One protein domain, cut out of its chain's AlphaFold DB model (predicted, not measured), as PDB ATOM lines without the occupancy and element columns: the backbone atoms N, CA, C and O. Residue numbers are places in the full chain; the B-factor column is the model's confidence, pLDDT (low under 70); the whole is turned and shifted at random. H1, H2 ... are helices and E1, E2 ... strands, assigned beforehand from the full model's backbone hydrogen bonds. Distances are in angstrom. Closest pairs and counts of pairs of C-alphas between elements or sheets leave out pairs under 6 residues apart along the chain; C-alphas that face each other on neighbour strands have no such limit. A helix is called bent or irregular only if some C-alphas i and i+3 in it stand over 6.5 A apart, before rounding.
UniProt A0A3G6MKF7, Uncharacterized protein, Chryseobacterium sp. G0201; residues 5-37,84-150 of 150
ATOM      1  N   MET A   5       4.035 -25.963 -22.530       93.25
ATOM      2  CA  MET A   5       2.944 -25.032 -22.790       93.25
ATOM      3  C   MET A   5       3.558 -23.774 -23.384       93.25
ATOM      4  O   MET A   5       4.399 -23.143 -22.747       93.25
ATOM      5  N   ASN A   6       3.139 -23.429 -24.596       95.06
ATOM      6  CA  ASN A   6       3.619 -22.268 -25.331       95.06
ATOM      7  C   ASN A   6       2.424 -21.382 -25.650       95.06
ATOM      8  O   ASN A   6       1.495 -21.822 -26.322       95.06
ATOM      9  N   VAL A   7       2.445 -20.132 -25.199       96.88
ATOM     10  CA  VAL A   7       1.368 -19.180 -25.465       96.88
ATOM     11  C   VAL A   7       1.955 -17.914 -26.048       96.88
ATOM     12  O   VAL A   7       2.815 -17.266 -25.453       96.88
ATOM     13  N   MET A   8       1.469 -17.550 -27.224       97.38
ATOM     14  CA  MET A   8       1.875 -16.350 -27.930       97.38
ATOM     15  C   MET A   8       0.715 -15.362 -27.966       97.38
ATOM     16  O   MET A   8      -0.376 -15.695 -28.416       97.38
ATOM     17  N   LEU A   9       0.935 -14.118 -27.543       97.75
ATOM     18  CA  LEU A   9      -0.062 -13.058 -27.706       97.75
ATOM     19  C   LEU A   9      -0.207 -12.660 -29.183       97.75
ATOM     20  O   LEU A   9       0.755 -12.708 -29.956       97.75
ATOM     21  N   LYS A  10      -1.384 -12.181 -29.595       97.81
ATOM     22  CA  LYS A  10      -1.557 -11.551 -30.917       97.81
ATOM     23  C   LYS A  10      -0.697 -10.294 -31.019       97.81
ATOM     24  O   LYS A  10      -0.512  -9.587 -30.033       97.81
ATOM     25  N   LYS A  11      -0.206  -9.972 -32.220       95.44
ATOM     26  CA  LYS A  11       0.742  -8.864 -32.454       95.44
ATOM     27  C   LYS A  11       0.301  -7.532 -31.824       95.44
ATOM     28  O   LYS A  11       1.118  -6.861 -31.203       95.44
ATOM     29  N   GLN A  12      -0.977  -7.171 -31.932       95.81
ATOM     30  CA  GLN A  12      -1.534  -5.934 -31.366       95.81
ATOM     31  C   GLN A  12      -1.542  -5.890 -29.827       95.81
ATOM     32  O   GLN A  12      -1.639  -4.816 -29.240       95.81
ATOM     33  N   ASN A  13      -1.416  -7.042 -29.168       97.06
ATOM     34  CA  ASN A  13      -1.402  -7.178 -27.715       97.06
ATOM     35  C   ASN A  13       0.016  -7.333 -27.144       97.06
ATOM     36  O   ASN A  13       0.163  -7.511 -25.944       97.06
ATOM     37  N   ARG A  14       1.075  -7.234 -27.959       95.19
ATOM     38  CA  ARG A  14       2.463  -7.417 -27.490       95.19
ATOM     39  C   ARG A  14       3.139  -6.139 -26.971       95.19
ATOM     40  O   ARG A  14       4.361  -6.066 -26.917       95.19
ATOM     41  N   ASN A  15       2.368  -5.115 -26.621       95.69
ATOM     42  CA  ASN A  15       2.929  -3.893 -26.047       95.69
ATOM     43  C   ASN A  15       3.165  -4.050 -24.536       95.69
ATOM     44  O   ASN A  15       2.447  -4.794 -23.869       95.69
ATOM     45  N   ASP A  16       4.141  -3.315 -24.004       97.12
ATOM     46  CA  ASP A  16       4.578  -3.461 -22.610       97.12
ATOM     47  C   ASP A  16       3.475  -3.166 -21.602       97.12
ATOM     48  O   ASP A  16       3.348  -3.897 -20.630       97.12
ATOM     49  N   ILE A  17       2.648  -2.145 -21.842       97.38
ATOM     50  CA  ILE A  17       1.562  -1.785 -20.922       97.38
ATOM     51  C   ILE A  17       0.601  -2.965 -20.772       97.38
ATOM     52  O   ILE A  17       0.307  -3.380 -19.654       97.38
ATOM     53  N   PHE A  18       0.159  -3.543 -21.891       97.81
ATOM     54  CA  PHE A  18      -0.730  -4.698 -21.869       97.81
ATOM     55  C   PHE A  18      -0.079  -5.905 -21.192       97.81
ATOM     56  O   PHE A  18      -0.706  -6.529 -20.346       97.81
ATOM     57  N   ILE A  19       1.169  -6.232 -21.543       97.75
ATOM     58  CA  ILE A  19       1.856  -7.408 -20.991       97.75
ATOM     59  C   ILE A  19       2.085  -7.260 -19.483       97.75
ATOM     60  O   ILE A  19       1.873  -8.213 -18.740       97.75
ATOM     61  N   LEU A  20       2.486  -6.075 -19.019       97.06
ATOM     62  CA  LEU A  20       2.683  -5.809 -17.595       97.06
ATOM     63  C   LEU A  20       1.363  -5.916 -16.827       97.06
ATOM     64  O   LEU A  20       1.321  -6.580 -15.797       97.06
ATOM     65  N   MET A  21       0.279  -5.335 -17.355       97.31
ATOM     66  CA  MET A  21      -1.051  -5.476 -16.755       97.31
ATOM     67  C   MET A  21      -1.518  -6.932 -16.732       97.31
ATOM     68  O   MET A  21      -2.038  -7.375 -15.718       97.31
ATOM     69  N   LEU A  22      -1.292  -7.685 -17.812       97.44
ATOM     70  CA  LEU A  22      -1.619  -9.108 -17.881       97.44
ATOM     71  C   LEU A  22      -0.833  -9.918 -16.844       97.44
ATOM     72  O   LEU A  22      -1.407 -10.758 -16.165       97.44
ATOM     73  N   ASN A  23       0.470  -9.681 -16.699       96.75
ATOM     74  CA  ASN A  23       1.279 -10.400 -15.715       96.75
ATOM     75  C   ASN A  23       0.813 -10.112 -14.275       96.75
ATOM     76  O   ASN A  23       0.785 -11.025 -13.451       96.75
ATOM     77  N   GLU A  24       0.396  -8.876 -13.983       96.44
ATOM     78  CA  GLU A  24      -0.229  -8.528 -12.702       96.44
ATOM     79  C   GLU A  24      -1.610  -9.178 -12.533       96.44
ATOM     80  O   GLU A  24      -1.911  -9.690 -11.458       96.44
ATOM     81  N   GLU A  25      -2.436  -9.210 -13.579       96.06
ATOM     82  CA  GLU A  25      -3.740  -9.888 -13.574       96.06
ATOM     83  C   GLU A  25      -3.571 -11.386 -13.274       96.06
ATOM     84  O   GLU A  25      -4.210 -11.920 -12.370       96.06
ATOM     85  N   LEU A  26      -2.641 -12.062 -13.955       95.38
ATOM     86  CA  LEU A  26      -2.343 -13.482 -13.743       95.38
ATOM     87  C   LEU A  26      -1.945 -13.776 -12.294       95.38
ATOM     88  O   LEU A  26      -2.386 -14.774 -11.723       95.38
ATOM     89  N   LYS A  27      -1.148 -12.898 -11.684       93.75
ATOM     90  CA  LYS A  27      -0.736 -13.019 -10.285       93.75
ATOM     91  C   LYS A  27      -1.895 -12.795  -9.318       93.75
ATOM     92  O   LYS A  27      -2.123 -13.610  -8.429       93.75
ATOM     93  N   ASN A  28      -2.602 -11.681  -9.480       94.38
ATOM     94  CA  ASN A  28      -3.547 -11.186  -8.481       94.38
ATOM     95  C   ASN A  28      -4.931 -11.838  -8.599       94.38
ATOM     96  O   ASN A  28      -5.602 -12.004  -7.583       94.38
ATOM     97  N   GLU A  29      -5.354 -12.215  -9.808       94.31
ATOM     98  CA  GLU A  29      -6.687 -12.774 -10.069       94.31
ATOM     99  C   GLU A  29      -6.667 -14.285 -10.312       94.31
ATOM    100  O   GLU A  29      -7.615 -14.968  -9.941       94.31
ATOM    101  N   TYR A  30      -5.592 -14.825 -10.899       90.62
ATOM    102  CA  TYR A  30      -5.524 -16.245 -11.279       90.62
ATOM    103  C   TYR A  30      -4.539 -17.073 -10.440       90.62
ATOM    104  O   TYR A  30      -4.423 -18.282 -10.658       90.62
ATOM    105  N   GLY A  31      -3.860 -16.453  -9.469       87.94
ATOM    106  CA  GLY A  31      -2.983 -17.136  -8.516       87.94
ATOM    107  C   GLY A  31      -1.634 -17.581  -9.086       87.94
ATOM    108  O   GLY A  31      -1.048 -18.537  -8.572       87.94
ATOM    109  N   ALA A  32      -1.138 -16.924 -10.139       89.81
ATOM    110  CA  ALA A  32       0.203 -17.177 -10.660       89.81
ATOM    111  C   ALA A  32       1.278 -16.875  -9.596       89.81
ATOM    112  O   ALA A  32       1.191 -15.896  -8.853       89.81
ATOM    113  N   ASN A  33       2.325 -17.698  -9.556       84.81
ATOM    114  CA  ASN A  33       3.505 -17.495  -8.714       84.81
ATOM    115  C   ASN A  33       4.472 -16.466  -9.339       84.81
ATOM    116  O   ASN A  33       5.198 -15.759  -8.640       84.81
ATOM    117  N   THR A  34       4.422 -16.322 -10.670       69.50
ATOM    118  CA  THR A  34       5.185 -15.405 -11.538       69.50
ATOM    119  C   THR A  34       6.692 -15.654 -11.598       69.50
ATOM    120  O   THR A  34       7.478 -14.731 -11.829       69.50
ATOM    121  N   ALA A  35       7.095 -16.920 -11.466       79.25
ATOM    122  CA  ALA A  35       8.431 -17.360 -11.869       79.25
ATOM    123  C   ALA A  35       8.557 -17.352 -13.404       79.25
ATOM    124  O   ALA A  35       9.585 -16.946 -13.946       79.25
ATOM    125  N   THR A  36       7.484 -17.735 -14.102       87.25
ATOM    126  CA  THR A  36       7.352 -17.650 -15.562       87.25
ATOM    127  C   THR A  36       6.240 -16.665 -15.924       87.25
ATOM    128  O   THR A  36       5.179 -16.651 -15.307       87.25
ATOM    129  N   LYS A  37       6.466 -15.820 -16.933       92.94
ATOM    130  CA  LYS A  37       5.542 -14.744 -17.327       92.94
ATOM    131  C   LYS A  37       5.631 -14.438 -18.818       92.94
ATOM    132  O   LYS A  37       6.550 -14.893 -19.495       92.94
ATOM    133  N   PHE A  84       5.534 -13.683 -25.430       96.31
ATOM    134  CA  PHE A  84       5.540 -15.139 -25.358       96.31
ATOM    135  C   PHE A  84       5.634 -15.606 -23.909       96.31
ATOM    136  O   PHE A  84       6.399 -15.041 -23.128       96.31
ATOM    137  N   PHE A  85       4.875 -16.645 -23.586       95.12
ATOM    138  CA  PHE A  85       4.944 -17.406 -22.348       95.12
ATOM    139  C   PHE A  85       5.300 -18.847 -22.707       95.12
ATOM    140  O   PHE A  85       4.714 -19.423 -23.625       95.12
ATOM    141  N   SER A  86       6.261 -19.432 -21.995       92.94
ATOM    142  CA  SER A  86       6.641 -20.827 -22.194       92.94
ATOM    143  C   SER A  86       7.053 -21.463 -20.888       92.94
ATOM    144  O   SER A  86       8.002 -21.006 -20.256       92.94
ATOM    145  N   ILE A  87       6.426 -22.585 -20.561       90.44
ATOM    146  CA  ILE A  87       6.776 -23.387 -19.394       90.44
ATOM    147  C   ILE A  87       6.831 -24.861 -19.763       90.44
ATOM    148  O   ILE A  87       6.034 -25.362 -20.559       90.44
ATOM    149  N   LYS A  88       7.816 -25.565 -19.212       88.62
ATOM    150  CA  LYS A  88       7.924 -27.011 -19.381       88.62
ATOM    151  C   LYS A  88       6.787 -27.659 -18.591       88.62
ATOM    152  O   LYS A  88       6.595 -27.319 -17.432       88.62
ATOM    153  N   LEU A  89       6.047 -28.575 -19.206       86.06
ATOM    154  CA  LEU A  89       4.990 -29.347 -18.543       86.06
ATOM    155  C   LEU A  89       5.490 -30.723 -18.089       86.06
ATOM    156  O   LEU A  89       5.099 -31.211 -17.040       86.06
ATOM    157  N   SER A  90       6.361 -31.367 -18.872       82.56
ATOM    158  CA  SER A  90       6.810 -32.736 -18.583       82.56
ATOM    159  C   SER A  90       8.223 -32.794 -17.998       82.56
ATOM    160  O   SER A  90       9.135 -32.135 -18.513       82.56
ATOM    161  N   GLY A  91       8.458 -33.726 -17.074       69.38
ATOM    162  CA  GLY A  91       9.801 -34.110 -16.631       69.38
ATOM    163  C   GLY A  91      10.441 -33.092 -15.691       69.38
ATOM    164  O   GLY A  91      11.504 -32.555 -16.024       69.38
ATOM    165  N   GLY A  92       9.784 -32.852 -14.551       67.88
ATOM    166  CA  GLY A  92      10.345 -32.136 -13.402       67.88
ATOM    167  C   GLY A  92       9.814 -30.724 -13.154       67.88
ATOM    168  O   GLY A  92      10.492 -29.970 -12.468       67.88
ATOM    169  N   THR A  93       8.661 -30.348 -13.710       74.31
ATOM    170  CA  THR A  93       7.989 -29.090 -13.346       74.31
ATOM    171  C   THR A  93       7.557 -29.160 -11.889       74.31
ATOM    172  O   THR A  93       6.879 -30.107 -11.490       74.31
ATOM    173  N   THR A  94       7.952 -28.174 -11.093       78.81
ATOM    174  CA  THR A  94       7.509 -28.080  -9.698       78.81
ATOM    175  C   THR A  94       6.054 -27.615  -9.620       78.81
ATOM    176  O   THR A  94       5.555 -26.948 -10.527       78.81
ATOM    177  N   ALA A  95       5.355 -27.919  -8.522       76.62
ATOM    178  CA  ALA A  95       3.987 -27.436  -8.311       76.62
ATOM    179  C   ALA A  95       3.887 -25.896  -8.376       76.62
ATOM    180  O   ALA A  95       2.912 -25.351  -8.888       76.62
ATOM    181  N   ASP A  96       4.917 -25.187  -7.911       78.81
ATOM    182  CA  ASP A  96       4.966 -23.724  -7.939       78.81
ATOM    183  C   ASP A  96       5.130 -23.150  -9.350       78.81
ATOM    184  O   ASP A  96       4.516 -22.136  -9.673       78.81
ATOM    185  N   GLU A  97       5.904 -23.811 -10.209       79.12
ATOM    186  CA  GLU A  97       5.973 -23.503 -11.640       79.12
ATOM    187  C   GLU A  97       4.648 -23.855 -12.336       79.12
ATOM    188  O   GLU A  97       4.136 -23.088 -13.150       79.12
ATOM    189  N   GLY A  98       4.026 -24.976 -11.958       85.75
ATOM    190  CA  GLY A  98       2.733 -25.410 -12.485       85.75
ATOM    191  C   GLY A  98       1.596 -24.405 -12.266       85.75
ATOM    192  O   GLY A  98       0.699 -24.310 -13.106       85.75
ATOM    193  N   LYS A  99       1.639 -23.606 -11.188       88.50
ATOM    194  CA  LYS A  99       0.638 -22.555 -10.916       88.50
ATOM    195  C   LYS A  99       0.582 -21.503 -12.022       88.50
ATOM    196  O   LYS A  99      -0.512 -21.076 -12.384       88.50
ATOM    197  N   ASP A 100       1.723 -21.139 -12.611       91.00
ATOM    198  CA  ASP A 100       1.769 -20.178 -13.720       91.00
ATOM    199  C   ASP A 100       1.069 -20.745 -14.968       91.00
ATOM    200  O   ASP A 100       0.301 -20.044 -15.627       91.00
ATOM    201  N   ALA A 101       1.258 -22.038 -15.258       91.75
ATOM    202  CA  ALA A 101       0.576 -22.718 -16.363       91.75
ATOM    203  C   ALA A 101      -0.949 -22.755 -16.164       91.75
ATOM    204  O   ALA A 101      -1.711 -22.428 -17.078       91.75
ATOM    205  N   VAL A 102      -1.398 -23.112 -14.955       91.38
ATOM    206  CA  VAL A 102      -2.824 -23.159 -14.593       91.38
ATOM    207  C   VAL A 102      -3.455 -21.768 -14.687       91.38
ATOM    208  O   VAL A 102      -4.518 -21.620 -15.293       91.38
ATOM    209  N   ALA A 103      -2.790 -20.737 -14.159       93.62
ATOM    210  CA  ALA A 103      -3.269 -19.358 -14.216       93.62
ATOM    211  C   ALA A 103      -3.459 -18.875 -15.664       93.62
ATOM    212  O   ALA A 103      -4.519 -18.354 -16.016       93.62
ATOM    213  N   VAL A 104      -2.471 -19.119 -16.534       95.06
ATOM    214  CA  VAL A 104      -2.571 -18.765 -17.958       95.06
ATOM    215  C   VAL A 104      -3.690 -19.551 -18.648       95.06
ATOM    216  O   VAL A 104      -4.447 -18.967 -19.424       95.06
ATOM    217  N   CYS A 105      -3.851 -20.843 -18.349       94.50
ATOM    218  CA  CYS A 105      -4.933 -21.662 -18.901       94.50
ATOM    219  C   CYS A 105      -6.320 -21.092 -18.544       94.50
ATOM    220  O   CYS A 105      -7.153 -20.870 -19.428       94.50
ATOM    221  N   LYS A 106      -6.549 -20.757 -17.267       93.81
ATOM    222  CA  LYS A 106      -7.799 -20.126 -16.809       93.81
ATOM    223  C   LYS A 106      -8.068 -18.794 -17.496       93.81
ATOM    224  O   LYS A 106      -9.188 -18.557 -17.947       93.81
ATOM    225  N   TRP A 107      -7.053 -17.939 -17.608       96.38
ATOM    226  CA  TRP A 107      -7.173 -16.653 -18.292       96.38
ATOM    227  C   TRP A 107      -7.548 -16.826 -19.776       96.38
ATOM    228  O   TRP A 107      -8.431 -16.131 -20.290       96.38
ATOM    229  N   ILE A 108      -6.956 -17.802 -20.473       96.50
ATOM    230  CA  ILE A 108      -7.310 -18.121 -21.867       96.50
ATOM    231  C   ILE A 108      -8.771 -18.571 -21.973       96.50
ATOM    232  O   ILE A 108      -9.492 -18.091 -22.852       96.50
ATOM    233  N   ILE A 109      -9.233 -19.442 -21.071       94.56
ATOM    234  CA  ILE A 109     -10.632 -19.897 -21.026       94.56
ATOM    235  C   ILE A 109     -11.568 -18.708 -20.778       94.56
ATOM    236  O   ILE A 109     -12.516 -18.493 -21.536       94.56
ATOM    237  N   LYS A 110     -11.272 -17.886 -19.765       95.88
ATOM    238  CA  LYS A 110     -12.078 -16.719 -19.380       95.88
ATOM    239  C   LYS A 110     -12.215 -15.704 -20.511       95.88
ATOM    240  O   LYS A 110     -13.282 -15.122 -20.698       95.88
ATOM    241  N   THR A 111     -11.143 -15.496 -21.268       96.06
ATOM    242  CA  THR A 111     -11.112 -14.558 -22.395       96.06
ATOM    243  C   THR A 111     -11.552 -15.187 -23.716       96.06
ATOM    244  O   THR A 111     -11.541 -14.502 -24.740       96.06
ATOM    245  N   ASN A 112     -11.938 -16.467 -23.716       95.75
ATOM    246  CA  ASN A 112     -12.243 -17.250 -24.911       95.75
ATOM    247  C   ASN A 112     -11.141 -17.127 -25.983       95.75
ATOM    248  O   ASN A 112     -11.405 -16.842 -27.151       95.75
ATOM    249  N   SER A 113      -9.876 -17.248 -25.560       95.38
ATOM    250  CA  SER A 113      -8.678 -17.133 -26.408       95.38
ATOM    251  C   SER A 113      -8.566 -15.825 -27.209       95.38
ATOM    252  O   SER A 113      -7.826 -15.740 -28.191       95.38
ATOM    253  N   LYS A 114      -9.275 -14.761 -26.809       97.38
ATOM    254  CA  LYS A 114      -9.374 -13.508 -27.576       97.38
ATOM    255  C   LYS A 114      -8.016 -12.875 -27.891       97.38
ATOM    256  O   LYS A 114      -7.848 -12.314 -28.981       97.38
ATOM    257  N   TYR A 115      -7.075 -12.955 -26.954       97.75
ATOM    258  CA  TYR A 115      -5.800 -12.232 -26.991       97.75
ATOM    259  C   TYR A 115      -4.616 -13.064 -27.496       97.75
ATOM    260  O   TYR A 115      -3.554 -12.495 -27.753       97.75
ATOM    261  N   ILE A 116      -4.788 -14.377 -27.668       97.75
ATOM    262  CA  ILE A 116      -3.703 -15.284 -28.056       97.75
ATOM    263  C   ILE A 116      -3.729 -15.604 -29.549       97.75
ATOM    264  O   ILE A 116      -4.772 -15.600 -30.201       97.75
ATOM    265  N   ASP A 117      -2.555 -15.865 -30.095       97.69
ATOM    266  CA  ASP A 117      -2.333 -16.368 -31.439       97.69
ATOM    267  C   ASP A 117      -2.328 -17.901 -31.384       97.69
ATOM    268  O   ASP A 117      -1.320 -18.514 -31.026       97.69
ATOM    269  N   SER A 118      -3.478 -18.516 -31.667       94.81
ATOM    270  CA  SER A 118      -3.677 -19.966 -31.545       94.81
ATOM    271  C   SER A 118      -2.828 -20.781 -32.519       94.81
ATOM    272  O   SER A 118      -2.544 -21.934 -32.235       94.81
ATOM    273  N   GLU A 119      -2.394 -20.207 -33.644       96.25
ATOM    274  CA  GLU A 119      -1.517 -20.903 -34.599       96.25
ATOM    275  C   GLU A 119      -0.074 -21.007 -34.085       96.25
ATOM    276  O   GLU A 119       0.678 -21.893 -34.486       96.25
ATOM    277  N   GLN A 120       0.321 -20.095 -33.192       94.75
ATOM    278  CA  GLN A 120       1.647 -20.056 -32.569       94.75
ATOM    279  C   GLN A 120       1.635 -20.506 -31.103       94.75
ATOM    280  O   GLN A 120       2.656 -20.384 -30.420       94.75
ATOM    281  N   SER A 121       0.494 -20.989 -30.613       95.62
ATOM    282  CA  SER A 121       0.312 -21.451 -29.238       95.62
ATOM    283  C   SER A 121      -0.006 -22.943 -29.230       95.62
ATOM    284  O   SER A 121      -0.661 -23.441 -30.137       95.62
ATOM    285  N   ASP A 122       0.455 -23.656 -28.208       95.06
ATOM    286  CA  ASP A 122       0.277 -25.104 -28.087       95.06
ATOM    287  C   ASP A 122       0.255 -25.547 -26.614       95.06
ATOM    288  O   ASP A 122       0.850 -24.892 -25.752       95.06
ATOM    289  N   ASN A 123      -0.411 -26.673 -26.338       93.06
ATOM    290  CA  ASN A 123      -0.527 -27.314 -25.020       93.06
ATOM    291  C   ASN A 123      -1.024 -26.371 -23.900       93.06
ATOM    292  O   ASN A 123      -0.501 -26.397 -22.786       93.06
ATOM    293  N   TYR A 124      -1.997 -25.504 -24.199       92.75
ATOM    294  CA  TYR A 124      -2.561 -24.530 -23.249       92.75
ATOM    295  C   TYR A 124      -3.990 -24.858 -22.794       92.75
ATOM    296  O   TYR A 124      -4.575 -24.101 -22.017       92.75
ATOM    297  N   ASP A 125      -4.582 -25.940 -23.296       90.06
ATOM    298  CA  ASP A 125      -5.907 -26.387 -22.882       90.06
ATOM    299  C   ASP A 125      -5.862 -27.119 -21.532       90.06
ATOM    300  O   ASP A 125      -4.841 -27.674 -21.123       90.06
ATOM    301  N   MET A 126      -7.002 -27.122 -20.841       88.56
ATOM    302  CA  MET A 126      -7.123 -27.685 -19.496       88.56
ATOM    303  C   MET A 126      -6.773 -29.175 -19.444       88.56
ATOM    304  O   MET A 126      -6.159 -29.609 -18.473       88.56
ATOM    305  N   VAL A 127      -7.148 -29.953 -20.467       88.31
ATOM    306  CA  VAL A 127      -6.921 -31.406 -20.483       88.31
ATOM    307  C   VAL A 127      -5.427 -31.685 -20.534       88.31
ATOM    308  O   VAL A 127      -4.917 -32.428 -19.699       88.31
ATOM    309  N   THR A 128      -4.719 -31.026 -21.452       87.88
ATOM    310  CA  THR A 128      -3.269 -31.161 -21.582       87.88
ATOM    311  C   THR A 128      -2.552 -30.688 -20.318       87.88
ATOM    312  O   THR A 128      -1.707 -31.401 -19.786       87.88
ATOM    313  N   VAL A 129      -2.883 -29.506 -19.787       87.12
ATOM    314  CA  VAL A 129      -2.214 -28.976 -18.584       87.12
ATOM    315  C   VAL A 129      -2.441 -29.888 -17.369       87.12
ATOM    316  O   VAL A 129      -1.490 -30.165 -16.636       87.12
ATOM    317  N   ALA A 130      -3.660 -30.402 -17.177       84.31
ATOM    318  CA  ALA A 130      -3.971 -31.332 -16.092       84.31
ATOM    319  C   ALA A 130      -3.230 -32.670 -16.239       84.31
ATOM    320  O   ALA A 130      -2.648 -33.146 -15.268       84.31
ATOM    321  N   GLU A 131      -3.172 -33.249 -17.445       83.81
ATOM    322  CA  GLU A 131      -2.470 -34.518 -17.701       83.81
ATOM    323  C   GLU A 131      -1.029 -34.494 -17.172       83.81
ATOM    324  O   GLU A 131      -0.587 -35.433 -16.508       83.81
ATOM    325  N   TYR A 132      -0.299 -33.407 -17.434       79.31
ATOM    326  CA  TYR A 132       1.113 -33.319 -17.067       79.31
ATOM    327  C   TYR A 132       1.350 -32.863 -15.629       79.31
ATOM    328  O   TYR A 132       2.316 -33.308 -15.010       79.31
ATOM    329  N   LEU A 133       0.503 -31.982 -15.095       79.81
ATOM    330  CA  LEU A 133       0.733 -31.400 -13.774       79.81
ATOM    331  C   LEU A 133       0.067 -32.184 -12.637       79.81
ATOM    332  O   LEU A 133       0.458 -31.982 -11.489       79.81
ATOM    333  N   ASN A 134      -0.856 -33.112 -12.932       74.75
ATOM    334  CA  ASN A 134      -1.543 -33.917 -11.916       74.75
ATOM    335  C   ASN A 134      -0.583 -34.597 -10.937       74.75
ATOM    336  O   ASN A 134      -0.658 -34.356  -9.736       74.75
ATOM    337  N   SER A 135       0.388 -35.344 -11.462       69.81
ATOM    338  CA  SER A 135       1.404 -36.015 -10.637       69.81
ATOM    339  C   SER A 135       2.229 -35.044  -9.777       69.81
ATOM    340  O   SER A 135       2.407 -35.280  -8.586       69.81
ATOM    341  N   ALA A 136       2.679 -33.918 -10.343       70.38
ATOM    342  CA  ALA A 136       3.512 -32.944  -9.634       70.38
ATOM    343  C   ALA A 136       2.769 -32.241  -8.484       70.38
ATOM    344  O   ALA A 136       3.355 -31.948  -7.441       70.38
ATOM    345  N   PHE A 137       1.477 -31.958  -8.660       71.44
ATOM    346  CA  PHE A 137       0.644 -31.366  -7.613       71.44
ATOM    347  C   PHE A 137       0.213 -32.394  -6.561       71.44
ATOM    348  O   PHE A 137       0.222 -32.055  -5.379       71.44
ATOM    349  N   GLU A 138      -0.107 -33.632  -6.956       71.75
ATOM    350  CA  GLU A 138      -0.398 -34.730  -6.023       71.75
ATOM    351  C   GLU A 138       0.796 -35.005  -5.096       71.75
ATOM    352  O   GLU A 138       0.630 -35.053  -3.877       71.75
ATOM    353  N   GLU A 139       2.013 -35.099  -5.643       71.19
ATOM    354  CA  GLU A 139       3.247 -35.294  -4.866       71.19
ATOM    355  C   GLU A 139       3.529 -34.139  -3.889       71.19
ATOM    356  O   GLU A 139       4.061 -34.353  -2.799       71.19
ATOM    357  N   ALA A 140       3.145 -32.915  -4.255       68.94
ATOM    358  CA  ALA A 140       3.275 -31.729  -3.411       68.94
ATOM    359  C   ALA A 140       2.106 -31.542  -2.417       68.94
ATOM    360  O   ALA A 140       2.134 -30.606  -1.616       68.94
ATOM    361  N   GLY A 141       1.090 -32.414  -2.449       67.75
ATOM    362  CA  GLY A 141      -0.072 -32.366  -1.556       67.75
ATOM    363  C   GLY A 141      -1.116 -31.300  -1.910       67.75
ATOM    364  O   GLY A 141      -1.898 -30.907  -1.045       67.75
ATOM    365  N   TYR A 142      -1.140 -30.812  -3.154       65.94
ATOM    366  CA  TYR A 142      -2.133 -29.842  -3.623       65.94
ATOM    367  C   TYR A 142      -3.395 -30.520  -4.169       65.94
ATOM    368  O   TYR A 142      -3.326 -31.518  -4.882       65.94
ATOM    369  N   ASN A 143      -4.561 -29.922  -3.901       67.56
ATOM    370  CA  ASN A 143      -5.823 -30.321  -4.520       67.56
ATOM    371  C   ASN A 143      -6.007 -29.591  -5.862       67.56
ATOM    372  O   ASN A 143      -6.351 -28.407  -5.901       67.56
ATOM    373  N   LEU A 144      -5.783 -30.293  -6.971       64.81
ATOM    374  CA  LEU A 144      -5.937 -29.727  -8.314       64.81
ATOM    375  C   LEU A 144      -7.337 -29.208  -8.607       64.81
ATOM    376  O   LEU A 144      -7.471 -28.153  -9.224       64.81
ATOM    377  N   ASP A 145      -8.375 -29.899  -8.143       67.75
ATOM    378  CA  ASP A 145      -9.752 -29.463  -8.365       67.75
ATOM    379  C   ASP A 145     -10.030 -28.121  -7.683       67.75
ATOM    380  O   ASP A 145     -10.846 -27.343  -8.170       67.75
ATOM    381  N   GLU A 146      -9.367 -27.831  -6.562       67.75
ATOM    382  CA  GLU A 146      -9.434 -26.516  -5.917       67.75
ATOM    383  C   GLU A 146      -8.622 -25.477  -6.684       67.75
ATOM    384  O   GLU A 146      -9.115 -24.370  -6.910       67.75
ATOM    385  N   LEU A 147      -7.433 -25.848  -7.169       66.19
ATOM    386  CA  LEU A 147      -6.627 -24.966  -8.009       66.19
ATOM    387  C   LEU A 147      -7.347 -24.568  -9.290       66.19
ATOM    388  O   LEU A 147      -7.093 -23.470  -9.751       66.19
ATOM    389  N   TRP A 148      -8.253 -25.370  -9.850       69.44
ATOM    390  CA  TRP A 148      -9.069 -24.971 -11.007       69.44
ATOM    391  C   TRP A 148     -10.303 -24.124 -10.651       69.44
ATOM    392  O   TRP A 148     -10.833 -23.452 -11.534       69.44
ATOM    393  N   LYS A 149     -10.756 -24.139  -9.389       67.31
ATOM    394  CA  LYS A 149     -11.968 -23.436  -8.915       67.31
ATOM    395  C   LYS A 149     -11.720 -22.022  -8.392       67.31
ATOM    396  O   LYS A 149     -12.676 -21.249  -8.344       67.31
ATOM    397  N   MET A 150     -10.494 -21.720  -7.955       51.72
ATOM    398  CA  MET A 150     -10.074 -20.357  -7.590       51.72
ATOM    399  C   MET A 150     -10.083 -19.431  -8.803       51.72
ATOM    400  O   MET A 150     -10.441 -18.254  -8.625       51.72
TER     401      MET A 150
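Overview. This is residues 5 to 37 and 84 to 150 of the 150 residues of an uncharacterized protein of Chryseobacterium sp. G0201 (UniProt A0A3G6MKF7). A short two-stranded ribbon, E1 and E2, packs beside H2, the helix in the middle; H3 folds back along H2 as a helical hairpin, and H1 meets H2 through its residues 26 to 27. The short H4 closes the printed part. The 100 printed residues hold, in order, E1 H1 E2 H2 H3 H4; the sheet, order E1 - E2, is antiparallel and the class is mostly helix. The whole is compact, with a radius of gyration of the C-alphas of 12.9 A and spans of 40 by 27 by 22 A.

Along the chain. E1 is residues 5 to 8, 10.1 A long, from C-alpha 5 at (2.944, -25.032, -22.790). E2 is residues 84 to 88, 13.5 A. H2, residues 95 to 110, measures 22.3 A, H3, residues 126 to 139, 19.5 A, and H1, residues 16 to 28, 18.0 A. H4, residues 144 to 149, measures 8.7 A and ends with C-alpha 149 at (-11.968, -23.436, -8.915). H3 is irregular, but only just: C-alphas 132 and 135 are 7.0 A apart.

Arrangement. E1 and E2 run antiparallel at 177 degrees, with N 7 and O 85 at 2.9 A. The closest C-alphas of E2 and H2, Ile 87 and Ala 101, are 6.9 A apart. H2 is the hub. H3 touches it at Ala 95 and Phe 137, 5.2 A, a shallow tilt of 25 degrees, opposite ways. H1 touches it at Leu 26 and Ala 103, 6.0 A. H4 only just touches it, with 3 pairs of C-alphas within 8 A, the closest Val 102 and Trp 148, 7.4 A. H1 and H3 are apart. Every O i to N i+4 pair is within hydrogen-bond range in H1 and H4, but 10 of 12 in H2 and 8 of 10 in H3.

Size, cuts and confidence. C-alphas 12 and 141, the farthest apart, are 39.9 A from each other. Residues 38 to 83 are not printed; C-alphas 37 and 84 are 8.0 A apart across the cut. The link H2 to H3 is long. Confidence is under 70 at 15 residues, among them 140 to 150.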